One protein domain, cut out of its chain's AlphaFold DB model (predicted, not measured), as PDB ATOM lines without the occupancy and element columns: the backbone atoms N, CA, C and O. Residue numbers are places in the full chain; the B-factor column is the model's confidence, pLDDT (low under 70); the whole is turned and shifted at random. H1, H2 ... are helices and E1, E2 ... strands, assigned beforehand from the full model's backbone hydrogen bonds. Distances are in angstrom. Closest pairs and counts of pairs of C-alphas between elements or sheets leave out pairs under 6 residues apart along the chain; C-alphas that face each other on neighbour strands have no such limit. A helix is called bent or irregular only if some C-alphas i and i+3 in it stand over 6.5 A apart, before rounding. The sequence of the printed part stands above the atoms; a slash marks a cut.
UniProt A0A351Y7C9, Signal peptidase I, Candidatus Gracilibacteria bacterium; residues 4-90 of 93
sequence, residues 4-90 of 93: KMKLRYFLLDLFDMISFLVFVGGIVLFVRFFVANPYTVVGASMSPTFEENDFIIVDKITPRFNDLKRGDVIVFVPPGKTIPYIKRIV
ATOM      1  N   LYS A   4     297.522 332.614 119.999       75.38
ATOM      2  CA  LYS A   4     297.820 333.529 121.117       75.38
ATOM      3  C   LYS A   4     297.431 334.991 120.854       75.38
ATOM      4  O   LYS A   4     296.972 335.663 121.770       75.38
ATOM      5  N   MET A   5     297.604 335.491 119.629       76.19
ATOM      6  CA  MET A   5     297.212 336.860 119.277       76.19
ATOM      7  C   MET A   5     295.695 337.004 119.234       76.19
ATOM      8  O   MET A   5     295.177 337.936 119.833       76.19
ATOM      9  N   LYS A   6     294.982 336.061 118.606       79.62
ATOM     10  CA  LYS A   6     293.510 336.091 118.548       79.62
ATOM     11  C   LYS A   6     292.891 336.040 119.950       79.62
ATOM     12  O   LYS A   6     291.961 336.785 120.228       79.62
ATOM     13  N   LEU A   7     293.468 335.228 120.841       85.06
ATOM     14  CA  LEU A   7     293.062 335.153 122.244       85.06
ATOM     15  C   LEU A   7     293.346 336.457 123.006       85.06
ATOM     16  O   LEU A   7     292.509 336.893 123.785       85.06
ATOM     17  N   ARG A   8     294.490 337.111 122.763       85.81
ATOM     18  CA  ARG A   8     294.811 338.399 123.396       85.81
ATOM     19  C   ARG A   8     293.857 339.512 122.959       85.81
ATOM     20  O   ARG A   8     293.393 340.239 123.821       85.81
ATOM     21  N   TYR A   9     293.552 339.625 121.664       86.38
ATOM     22  CA  TYR A   9     292.574 340.607 121.175       86.38
ATOM     23  C   TYR A   9     291.186 340.354 121.765       86.38
ATOM     24  O   TYR A   9     290.587 341.269 122.308       86.38
ATOM     25  N   PHE A  10     290.740 339.097 121.786       88.50
ATOM     26  CA  PHE A  10     289.465 338.736 122.402       88.50
ATOM     27  C   PHE A  10     289.392 339.083 123.901       88.50
ATOM     28  O   PHE A  10     288.374 339.581 124.371       88.50
ATOM     29  N   LEU A  11     290.464 338.839 124.664       90.62
ATOM     30  CA  LEU A  11     290.516 339.190 126.089       90.62
ATOM     31  C   LEU A  11     290.554 340.707 126.325       90.62
ATOM     32  O   LEU A  11     289.977 341.168 127.307       90.62
ATOM     33  N   LEU A  12     291.216 341.467 125.448       89.56
ATOM     34  CA  LEU A  12     291.223 342.931 125.502       89.56
ATOM     35  C   LEU A  12     289.825 343.495 125.215       89.56
ATOM     36  O   LEU A  12     289.321 344.268 126.021       89.56
ATOM     37  N   ASP A  13     289.157 343.018 124.162       92.12
ATOM     38  CA  ASP A  13     287.789 343.438 123.825       92.12
ATOM     39  C   ASP A  13     286.800 343.125 124.965       92.12
ATOM     40  O   ASP A  13     285.920 343.924 125.291       92.12
ATOM     41  N   LEU A  14     286.951 341.962 125.612       94.31
ATOM     42  CA  LEU A  14     286.126 341.578 126.757       94.31
ATOM     43  C   LEU A  14     286.368 342.488 127.969       94.31
ATOM     44  O   LEU A  14     285.414 342.856 128.656       94.31
ATOM     45  N   PHE A  15     287.626 342.845 128.236       95.62
ATOM     46  CA  PHE A  15     287.967 343.786 129.300       95.62
ATOM     47  C   PHE A  15     287.352 345.160 129.032       95.62
ATOM     48  O   PHE A  15     286.675 345.687 129.910       95.62
ATOM     49  N   ASP A  16     287.485 345.683 127.812       95.38
ATOM     50  CA  ASP A  16     286.916 346.976 127.428       95.38
ATOM     51  C   ASP A  16     285.387 346.991 127.583       95.38
ATOM     52  O   ASP A  16     284.823 347.936 128.144       95.38
ATOM     53  N   MET A  17     284.705 345.912 127.181       96.19
ATOM     54  CA  MET A  17     283.256 345.776 127.361       96.19
ATOM     55  C   MET A  17     282.855 345.772 128.843       96.19
ATOM     56  O   MET A  17     281.908 346.458 129.235       96.19
ATOM     57  N   ILE A  18     283.565 345.014 129.683       97.38
ATOM     58  CA  ILE A  18     283.284 344.949 131.124       97.38
ATOM     59  C   ILE A  18     283.560 346.301 131.781       97.38
ATOM     60  O   ILE A  18     282.724 346.790 132.539       97.38
ATOM     61  N   SER A  19     284.692 346.933 131.477       96.75
ATOM     62  CA  SER A  19     285.045 348.257 131.991       96.75
ATOM     63  C   SER A  19     284.004 349.304 131.615       96.75
ATOM     64  O   SER A  19     283.609 350.095 132.470       96.75
ATOM     65  N   PHE A  20     283.491 349.273 130.382       96.94
ATOM     66  CA  PHE A  20     282.402 350.147 129.954       96.94
ATOM     67  C   PHE A  20     281.119 349.913 130.765       96.94
ATOM     68  O   PHE A  20     280.539 350.865 131.289       96.94
ATOM     69  N   LEU A  21     280.697 348.656 130.931       97.62
ATOM     70  CA  LEU A  21     279.505 348.318 131.716       97.62
ATOM     71  C   LEU A  21     279.639 348.737 133.181       97.62
ATOM     72  O   LEU A  21     278.695 349.278 133.755       97.62
ATOM     73  N   VAL A  22     280.809 348.521 133.782       97.88
ATOM     74  CA  VAL A  22     281.098 348.936 135.160       97.88
ATOM     75  C   VAL A  22     281.092 350.454 135.278       97.88
ATOM     76  O   VAL A  22     280.526 350.981 136.231       97.88
ATOM     77  N   PHE A  23     281.672 351.170 134.317       97.56
ATOM     78  CA  PHE A  23     281.688 352.629 134.315       97.56
ATOM     79  C   PHE A  23     280.271 353.210 134.223       97.56
ATOM     80  O   PHE A  23     279.869 354.008 135.070       97.56
ATOM     81  N   VAL A  24     279.478 352.753 133.249       97.75
ATOM     82  CA  VAL A  24     278.085 353.189 133.074       97.75
ATOM     83  C   VAL A  24     277.235 352.797 134.282       97.75
ATOM     84  O   VAL A  24     276.511 353.632 134.826       97.75
ATOM     85  N   GLY A  25     277.351 351.554 134.751       97.56
ATOM     86  CA  GLY A  25     276.653 351.078 135.943       97.56
ATOM     87  C   GLY A  25     277.025 351.887 137.185       97.56
ATOM     88  O   GLY A  25     276.147 352.275 137.952       97.56
ATOM     89  N   GLY A  26     278.306 352.219 137.344       97.50
ATOM     90  CA  GLY A  26     278.809 353.073 138.415       97.50
ATOM     91  C   GLY A  26     278.173 354.459 138.398       97.50
ATOM     92  O   GLY A  26     277.687 354.912 139.432       97.50
ATOM     93  N   ILE A  27     278.090 355.100 137.228       96.81
ATOM     94  CA  ILE A  27     277.419 356.399 137.074       96.81
ATOM     95  C   ILE A  27     275.933 356.292 137.430       96.81
ATOM     96  O   ILE A  27     275.429 357.105 138.203       96.81
ATOM     97  N   VAL A  28     275.225 355.283 136.917       95.31
ATOM     98  CA  VAL A  28     273.791 355.099 137.193       95.31
ATOM     99  C   VAL A  28     273.538 354.892 138.687       95.31
ATOM    100  O   VAL A  28     272.639 355.516 139.257       95.31
ATOM    101  N   LEU A  29     274.339 354.049 139.344       95.19
ATOM    102  CA  LEU A  29     274.243 353.829 140.786       95.19
ATOM    103  C   LEU A  29     274.577 355.103 141.563       95.19
ATOM    104  O   LEU A  29     273.856 355.449 142.498       95.19
ATOM    105  N   PHE A  30     275.609 355.839 141.153       94.94
ATOM    106  CA  PHE A  30     275.965 357.112 141.768       94.94
ATOM    107  C   PHE A  30     274.803 358.113 141.700       94.94
ATOM    108  O   PHE A  30     274.398 358.661 142.726       94.94
ATOM    109  N   VAL A  31     274.195 358.283 140.522       93.81
ATOM    110  CA  VAL A  31     273.029 359.159 140.342       93.81
ATOM    111  C   VAL A  31     271.863 358.711 141.225       93.81
ATOM    112  O   VAL A  31     271.313 359.520 141.975       93.81
ATOM    113  N   ARG A  32     271.533 357.415 141.211       91.06
ATOM    114  CA  ARG A  32     270.421 356.846 141.987       91.06
ATOM    115  C   ARG A  32     270.598 357.015 143.496       91.06
ATOM    116  O   ARG A  32     269.636 357.279 144.217       91.06
ATOM    117  N   PHE A  33     271.810 356.839 144.011       90.88
ATOM    118  CA  PHE A  33     272.038 356.923 145.450       90.88
ATOM    119  C   PHE A  33     272.211 358.363 145.935       90.88
ATOM    120  O   PHE A  33     271.646 358.706 146.980       90.88
ATOM    121  N   PHE A  34     272.912 359.212 145.178       91.25
ATOM    122  CA  PHE A  34     273.392 360.507 145.674       91.25
ATOM    123  C   PHE A  34     272.737 361.734 145.044       91.25
ATOM    124  O   PHE A  34     272.683 362.760 145.715       91.25
ATOM    125  N   VAL A  35     272.250 361.650 143.804       93.94
ATOM    126  CA  VAL A  35     271.816 362.833 143.046       93.94
ATOM    127  C   VAL A  35     270.325 363.070 143.225       93.94
ATOM    128  O   VAL A  35     269.925 364.074 143.805       93.94
ATOM    129  N   ALA A  36     269.494 362.132 142.777       94.19
ATOM    130  CA  ALA A  36     268.051 362.317 142.805       94.19
ATOM    131  C   ALA A  36     267.296 360.993 142.895       94.19
ATOM    132  O   ALA A  36     267.773 359.953 142.439       94.19
ATOM    133  N   ASN A  37     266.093 361.050 143.464       92.12
ATOM    134  CA  ASN A  37     265.169 359.924 143.526       92.12
ATOM    135  C   ASN A  37     263.823 360.299 142.896       92.12
ATOM    136  O   ASN A  37     263.245 361.315 143.289       92.12
ATOM    137  N   PRO A  38     263.274 359.466 142.000       93.56
ATOM    138  CA  PRO A  38     261.887 359.603 141.589       93.56
ATOM    139  C   PRO A  38     260.936 359.110 142.689       93.56
ATOM    140  O   PRO A  38     261.198 358.089 143.329       93.56
ATOM    141  N   TYR A  39     259.815 359.803 142.868       93.38
ATOM    142  CA  TYR A  39     258.702 359.392 143.721       93.38
ATOM    143  C   TYR A  39     257.370 359.664 143.025       93.38
ATOM    144  O   TYR A  39     257.257 360.577 142.214       93.38
ATOM    145  N   THR A  40     256.354 358.893 143.394       94.31
ATOM    146  CA  THR A  40     254.962 359.168 143.031       94.31
ATOM    147  C   THR A  40     254.250 359.742 144.246       94.31
ATOM    148  O   THR A  40     254.372 359.205 145.351       94.31
ATOM    149  N   VAL A  41     253.532 360.844 144.057       94.12
ATOM    150  CA  VAL A  41     252.766 361.498 145.119       94.12
ATOM    151  C   VAL A  41     251.542 360.653 145.457       94.12
ATOM    152  O   VAL A  41     250.771 360.271 144.578       94.12
ATOM    153  N   VAL A  42     251.363 360.370 146.749       92.31
ATOM    154  CA  VAL A  42     250.225 359.605 147.273       92.31
ATOM    155  C   VAL A  42     249.404 360.497 148.203       92.31
ATOM    156  O   VAL A  42     249.917 361.003 149.206       92.31
ATOM    157  N   GLY A  43     248.117 360.649 147.881       90.25
ATOM    158  CA  GLY A  43     247.143 361.440 148.632       90.25
ATOM    159  C   GLY A  43     247.161 362.947 148.337       90.25
ATOM    160  O   GLY A  43     248.150 363.515 147.886       90.25
ATOM    161  N   ALA A  44     246.063 363.625 148.673       89.50
ATOM    162  CA  ALA A  44     245.795 365.017 148.284       89.50
ATOM    163  C   ALA A  44     246.427 366.097 149.194       89.50
ATOM    164  O   ALA A  44     246.050 367.266 149.157       89.50
ATOM    165  N   SER A  45     247.380 365.738 150.058       89.81
ATOM    166  CA  SER A  45     247.834 366.635 151.137       89.81
ATOM    167  C   SER A  45     248.668 367.843 150.690       89.81
ATOM    168  O   SER A  45     248.952 368.721 151.504       89.81
ATOM    169  N   MET A  46     249.100 367.843 149.429       94.81
ATOM    170  CA  MET A  46     249.868 368.915 148.800       94.81
ATOM    171  C   MET A  46     249.101 369.583 147.648       94.81
ATOM    172  O   MET A  46     249.681 370.427 146.962       94.81
ATOM    173  N   SER A  47     247.817 369.262 147.450       92.38
ATOM    174  CA  SER A  47     246.979 369.952 146.464       92.38
ATOM    175  C   SER A  47     246.799 371.430 146.866       92.38
ATOM    176  O   SER A  47     246.680 371.727 148.062       92.38
ATOM    177  N   PRO A  48     246.842 372.386 145.915       92.12
ATOM    178  CA  PRO A  48     246.939 372.199 144.460       92.12
ATOM    179  C   PRO A  48     248.376 372.200 143.907       92.12
ATOM    180  O   PRO A  48     248.573 372.298 142.704       92.12
ATOM    181  N   THR A  49     249.411 372.190 144.761       93.88
ATOM    182  CA  THR A  49     250.810 372.217 144.281       93.88
ATOM    183  C   THR A  49     251.217 370.884 143.655       93.88
ATOM    184  O   THR A  49     251.914 370.878 142.648       93.88
ATOM    185  N   PHE A  50     250.818 369.780 144.285       93.88
ATOM    186  CA  PHE A  50     251.019 368.425 143.785       93.88
ATOM    187  C   PHE A  50     249.716 367.657 143.915       93.88
ATOM    188  O   PHE A  50     249.119 367.625 144.997       93.88
ATOM    189  N   GLU A  51     249.314 367.039 142.817       94.94
ATOM    190  CA  GLU A  51     248.122 366.216 142.724       94.94
ATOM    191  C   GLU A  51     248.461 364.738 142.949       94.94
ATOM    192  O   GLU A  51     249.619 364.303 142.954       94.94
ATOM    193  N   GLU A  52     247.428 363.942 143.203       93.56
ATOM    194  CA  GLU A  52     247.595 362.508 143.399       93.56
ATOM    195  C   GLU A  52     248.094 361.830 142.113       93.56
ATOM    196  O   GLU A  52     247.575 362.078 141.026       93.56
ATOM    197  N   ASN A  53     249.065 360.921 142.253       94.25
ATOM    198  CA  ASN A  53     249.781 360.241 141.164       94.25
ATOM    199  C   ASN A  53     250.775 361.101 140.369       94.25
ATOM    200  O   ASN A  53     251.358 360.598 139.406       94.25
ATOM    201  N   ASP A  54     251.055 362.336 140.793       95.44
ATOM    202  CA  ASP A  54     252.136 363.118 140.193       95.44
ATOM    203  C   ASP A  54     253.487 362.410 140.351       95.44
ATOM    204  O   ASP A  54     253.842 361.911 141.426       95.44
ATOM    205  N   PHE A  55     254.268 362.391 139.270       95.00
ATOM    206  CA  PHE A  55     255.627 361.861 139.268       95.00
ATOM    207  C   PHE A  55     256.627 362.994 139.490       95.00
ATOM    208  O   PHE A  55     256.771 363.889 138.657       95.00
ATOM    209  N   ILE A  56     257.336 362.945 140.613       94.50
ATOM    210  CA  ILE A  56     258.271 363.985 141.038       94.50
ATOM    211  C   ILE A  56     259.691 363.438 141.133       94.50
ATOM    212  O   ILE A  56     259.911 362.271 141.459       94.50
ATOM    213  N   ILE A  57     260.674 364.305 140.895       94.69
ATOM    214  CA  ILE A  57     262.092 364.000 141.086       94.69
ATOM    215  C   ILE A  57     262.592 364.831 142.260       94.69
ATOM    216  O   ILE A  57     262.550 366.058 142.231       94.69
ATOM    217  N   VAL A  58     263.055 364.152 143.303       94.00
ATOM    218  CA  VAL A  58     263.539 364.777 144.533       94.00
ATOM    219  C   VAL A  58     265.053 364.868 144.487       94.00
ATOM    220  O   VAL A  58     265.732 363.842 144.402       94.00
ATOM    221  N   ASP A  59     265.566 366.090 144.583       93.88
ATOM    222  CA  ASP A  59     266.994 366.366 144.681       93.88
ATOM    223  C   ASP A  59     267.541 366.050 146.084       93.88
ATOM    224  O   ASP A  59     266.965 366.429 147.106       93.88
ATOM    225  N   LYS A  60     268.676 365.349 146.130       91.75
ATOM    226  CA  LYS A  60     269.415 364.994 147.351       91.75
ATOM    227  C   LYS A  60     270.688 365.818 147.548       91.75
ATOM    228  O   LYS A  60     271.306 365.706 148.610       91.75
ATOM    229  N   ILE A  61     271.106 366.584 146.540       93.12
ATOM    230  CA  ILE A  61     272.346 367.367 146.533       93.12
ATOM    231  C   ILE A  61     272.126 368.702 147.225       93.12
ATOM    232  O   ILE A  61     272.819 368.985 148.199       93.12
ATOM    233  N   THR A  62     271.158 369.503 146.764       91.38
ATOM    234  CA  THR A  62     270.916 370.861 147.281       91.38
ATOM    235  C   THR A  62     270.853 370.940 148.811       91.38
ATOM    236  O   THR A  62     271.596 371.753 149.362       91.38
ATOM    237  N   PRO A  63     270.090 370.091 149.535       88.50
ATOM    238  CA  PRO A  63     270.009 370.185 150.998       88.50
ATOM    239  C   PRO A  63     271.315 369.838 151.736       88.50
ATOM    240  O   PRO A  63     271.392 370.027 152.944       88.50
ATOM    241  N   ARG A  64     272.344 369.307 151.056       88.25
ATOM    242  CA  ARG A  64     273.673 369.064 151.653       88.25
ATOM    243  C   ARG A  64     274.587 370.287 151.599       88.25
ATOM    244  O   ARG A  64     275.559 370.331 152.344       88.25
ATOM    245  N   PHE A  65     274.313 371.221 150.691       91.38
ATOM    246  CA  PHE A  65     275.160 372.389 150.436       91.38
ATOM    247  C   PHE A  65     274.467 373.714 150.758       91.38
ATOM    248  O   PHE A  65     275.150 374.711 150.962       91.38
ATOM    249  N   ASN A  66     273.134 373.727 150.799       90.62
ATOM    250  CA  ASN A  66     272.328 374.900 151.098       90.62
ATOM    251  C   ASN A  66     271.376 374.615 152.258       90.62
ATOM    252  O   ASN A  66     270.767 373.545 152.323       90.62
ATOM    253  N   ASP A  67     271.204 375.614 153.119       91.75
ATOM    254  CA  ASP A  67     270.212 375.563 154.186       91.75
ATOM    255  C   ASP A  67     268.790 375.592 153.622       91.75
ATOM    256  O   ASP A  67     268.483 376.310 152.661       91.75
ATOM    257  N   LEU A  68     267.914 374.828 154.273       92.69
ATOM    258  CA  LEU A  68     266.490 374.798 153.973       92.69
ATOM    259  C   LEU A  68     265.821 376.105 154.400       92.69
ATOM    260  O   LEU A  68     266.045 376.620 155.497       92.69
ATOM    261  N   LYS A  69     264.945 376.619 153.543       94.50
ATOM    262  CA  LYS A  69     264.234 377.879 153.747       94.50
ATOM    263  C   LYS A  69     262.744 377.639 153.931       94.50
ATOM    264  O   LYS A  69     262.170 376.637 153.501       94.50
ATOM    265  N   ARG A  70     262.078 378.608 154.564       95.25
ATOM    266  CA  ARG A  70     260.610 378.643 154.569       95.25
ATOM    267  C   ARG A  70     260.106 378.684 153.130       95.25
ATOM    268  O   ARG A  70     260.594 379.464 152.321       95.25
ATOM    269  N   GLY A  71     259.100 377.868 152.847       93.69
ATOM    270  CA  GLY A  71     258.535 377.708 151.514       93.69
ATOM    271  C   GLY A  71     259.091 376.515 150.739       93.69
ATOM    272  O   GLY A  71     258.398 376.061 149.827       93.69
ATOM    273  N   ASP A  72     260.243 375.958 151.122       94.88
ATOM    274  CA  ASP A  72     260.808 374.785 150.449       94.88
ATOM    275  C   ASP A  72     259.893 373.568 150.613       94.88
ATOM    276  O   ASP A  72     259.279 373.357 151.665       94.88
ATOM    277  N   VAL A  73     259.788 372.760 149.559       95.00
ATOM    278  CA  VAL A  73     259.085 371.476 149.597       95.00
ATOM    279  C   VAL A  73     260.116 370.376 149.760       95.00
ATOM    280  O   VAL A  73     261.018 370.239 148.939       95.00
ATOM    281  N   ILE A  74     259.968 369.584 150.816       94.88
ATOM    282  CA  ILE A  74     260.904 368.521 151.162       94.88
ATOM    283  C   ILE A  74     260.205 367.174 151.223       94.88
ATOM    284  O   ILE A  74     259.015 367.075 151.541       94.88
ATOM    285  N   VAL A  75     260.987 366.130 150.963       94.69
ATOM    286  CA  VAL A  75     260.600 364.749 151.227       94.69
ATOM    287  C   VAL A  75     261.424 364.225 152.392       94.69
ATOM    288  O   VAL A  75     262.651 364.267 152.355       94.69
ATOM    289  N   PHE A  76     260.757 363.738 153.434       93.50
ATOM    290  CA  PHE A  76     261.414 363.217 154.631       93.50
ATOM    291  C   PHE A  76     260.646 362.031 155.209       93.50
ATOM    292  O   PHE A  76     259.460 361.853 154.941       93.50
ATOM    293  N   VAL A  77     261.320 361.212 156.014       94.06
ATOM    294  CA  VAL A  77     260.676 360.117 156.746       94.06
ATOM    295  C   VAL A  77     260.404 360.597 158.173       94.06
ATOM    296  O   VAL A  77     261.359 360.890 158.895       94.06
ATOM    297  N   PRO A  78     259.133 360.731 158.595       93.81
ATOM    298  CA  PRO A  78     258.823 361.187 159.943       93.81
ATOM    299  C   PRO A  78     259.210 360.139 161.005       93.81
ATOM    300  O   PRO A  78     259.164 358.937 160.724       93.81
ATOM    301  N   PRO A  79     259.544 360.562 162.242       94.69
ATOM    302  CA  PRO A  79     259.860 359.640 163.331       94.69
ATOM    303  C   PRO A  79     258.734 358.623 163.560       94.69
ATOM    304  O   PRO A  79     257.559 358.982 163.618       94.69
ATOM    305  N   GLY A  80     259.086 357.341 163.681       95.44
ATOM    306  CA  GLY A  80     258.114 356.259 163.894       95.44
ATOM    307  C   GLY A  80     257.345 355.818 162.642       95.44
ATOM    308  O   GLY A  80     256.420 355.012 162.751       95.44
ATOM    309  N   LYS A  81     257.705 356.311 161.451       93.25
ATOM    310  CA  LYS A  81     257.186 355.832 160.162       93.25
ATOM    311  C   LYS A  81     258.332 355.341 159.278       93.25
ATOM    312  O   LYS A  81     259.480 355.725 159.457       93.25
ATOM    313  N   THR A  82     258.003 354.497 158.304       92.75
ATOM    314  CA  THR A  82     258.940 353.991 157.282       92.75
ATOM    315  C   THR A  82     258.687 354.585 155.896       92.75
ATOM    316  O   THR A  82     259.491 354.400 154.987       92.75
ATOM    317  N   ILE A  83     257.571 355.298 155.725       91.69
ATOM    318  CA  ILE A  83     257.106 355.830 154.441       91.69
ATOM    319  C   ILE A  83     257.502 357.313 154.334       91.69
ATOM    320  O   ILE A  83     257.259 358.059 155.288       91.69
ATOM    321  N   PRO A  84     258.089 357.756 153.206       93.44
ATOM    322  CA  PRO A  84     258.462 359.152 152.990       93.44
ATOM    323  C   PRO A  84     257.238 360.042 152.755       93.44
ATOM    324  O   PRO A  84     256.291 359.651 152.075       93.44
ATOM    325  N   TYR A  85     257.255 361.243 153.328       94.44
ATOM    326  CA  TYR A  85     256.197 362.247 153.222       94.44
ATOM    327  C   TYR A  85     256.723 363.457 152.459       94.44
ATOM    328  O   TYR A  85     257.849 363.881 152.696       94.44
ATOM    329  N   ILE A  86     255.885 364.044 151.604       95.12
ATOM    330  CA  ILE A  86     256.140 365.326 150.943       95.12
ATOM    331  C   ILE A  86     255.393 366.444 151.675       95.12
ATOM    332  O   ILE A  86     254.178 366.354 151.861       95.12
ATOM    333  N   LYS A  87     256.110 367.481 152.125       95.12
ATOM    334  CA  LYS A  87     255.532 368.643 152.826       95.12
ATOM    335  C   LYS A  87     256.288 369.931 152.525       95.12
ATOM    336  O   LYS A  87     257.455 369.900 152.150       95.12
ATOM    337  N   ARG A  88     255.620 371.068 152.744       95.94
ATOM    338  CA  ARG A  88     256.219 372.407 152.679       95.94
ATOM    339  C   ARG A  88     256.697 372.866 154.054       95.94
ATOM    340  O   ARG A  88     255.955 372.772 155.031       95.94
ATOM    341  N   ILE A  89     257.907 373.409 154.121       95.50
ATOM    342  CA  ILE A  89     258.464 374.007 155.334       95.50
ATOM    343  C   ILE A  89     257.747 375.325 155.612       95.50
ATOM    344  O   ILE A  89     257.828 376.272 154.832       95.50
ATOM    345  N   VAL A  90     257.064 375.396 156.753       96.06
ATOM    346  CA  VAL A  90     256.375 376.612 157.214       96.06
ATOM    347  C   VAL A  90     257.102 377.312 158.358       96.06
ATOM    348  O   VAL A  90     256.881 378.500 158.562       96.06
TER     349      VAL A  90
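Overview. This is residues 4 to 90 of the 93 residues of the protein "Signal peptidase I" of Candidatus Gracilibacteria bacterium (UniProt A0A351Y7C9). A long single helix, H1, sticks out as an arm with residues 4 to 30, and at its far end sits a small head of two two-stranded hairpins, E1 with E2 and E3 with E4. The short helix H2 lies on the way from one hairpin to the other, and a long loop, residues 41 to 54, joins E1 to E2. The printed part has 87 residues, with two named helices and four named strands in the order H1, E1, E2, H2, E3, E4; the class is mixed, helices and strands, and each of the two sheets, E1 - E2 and E3 - E4, is antiparallel. The whole is extended, with a radius of gyration of the C-alphas of 21.1 A and spans of 69 by 29 by 26 A, the arm making the length.

Arrangement. Start with H1, residues 4 to 35, where every O i to N i+4 pair is within hydrogen-bond range. A tight link leads to E1, residues 36 to 40, which forms a hairpin with E2, residues 55 to 59. Their directions stand at 152 degrees, antiparallel; look for N 39 and O 56, 2.8 A apart, and N 58 and O 37, also 2.8 A. The closest C-alphas of H1 and E2 are those of Val 35 and Asp 59, 6.2 A apart. Next comes H2, residues 62 to 65, too short for an O i to N i+4 pair; its one O i to N i+3 pair is within range. The second hairpin is E3, residues 73 to 76, with E4, residues 85 to 88, antiparallel at 150 degrees; here N 85 and O 76 are 2.8 A apart. The closest C-alphas of E2 and E3 are those of Val 58 and Val 75, 7.3 A apart. Among the pairs that are apart are H1 and E3, H1 and H2, and E1 and E3.

Along the chain. Find C-alpha 4 at (297.820, 333.529, 121.117); from there H1 runs 44.9 A to C-alpha 35 at (271.816, 362.833, 143.046). H1 is neither bent nor irregular, but only just: C-alphas 32 and 35 are 6.2 A apart. E1 spans 13.5 A, E2 13.4 A, H2 5.5 A and E3 9.9 A. E4 covers 10.2 A and ends at C-alpha 88, at (256.219, 372.407, 152.679).

Size, cuts and confidence. The two C-alphas farthest apart are those of Lys 4 and Val 90, 69.8 A. Residues 78 to 83, in the short link from E3 to E4, also stand free. Without the stretches that stand free, the body spans 30 by 26 by 17 A. The link from E1 to E2 is long, with 14 residues. The printed part has no cut; its mean pLDDT is 93.0, and no printed residue is under 70.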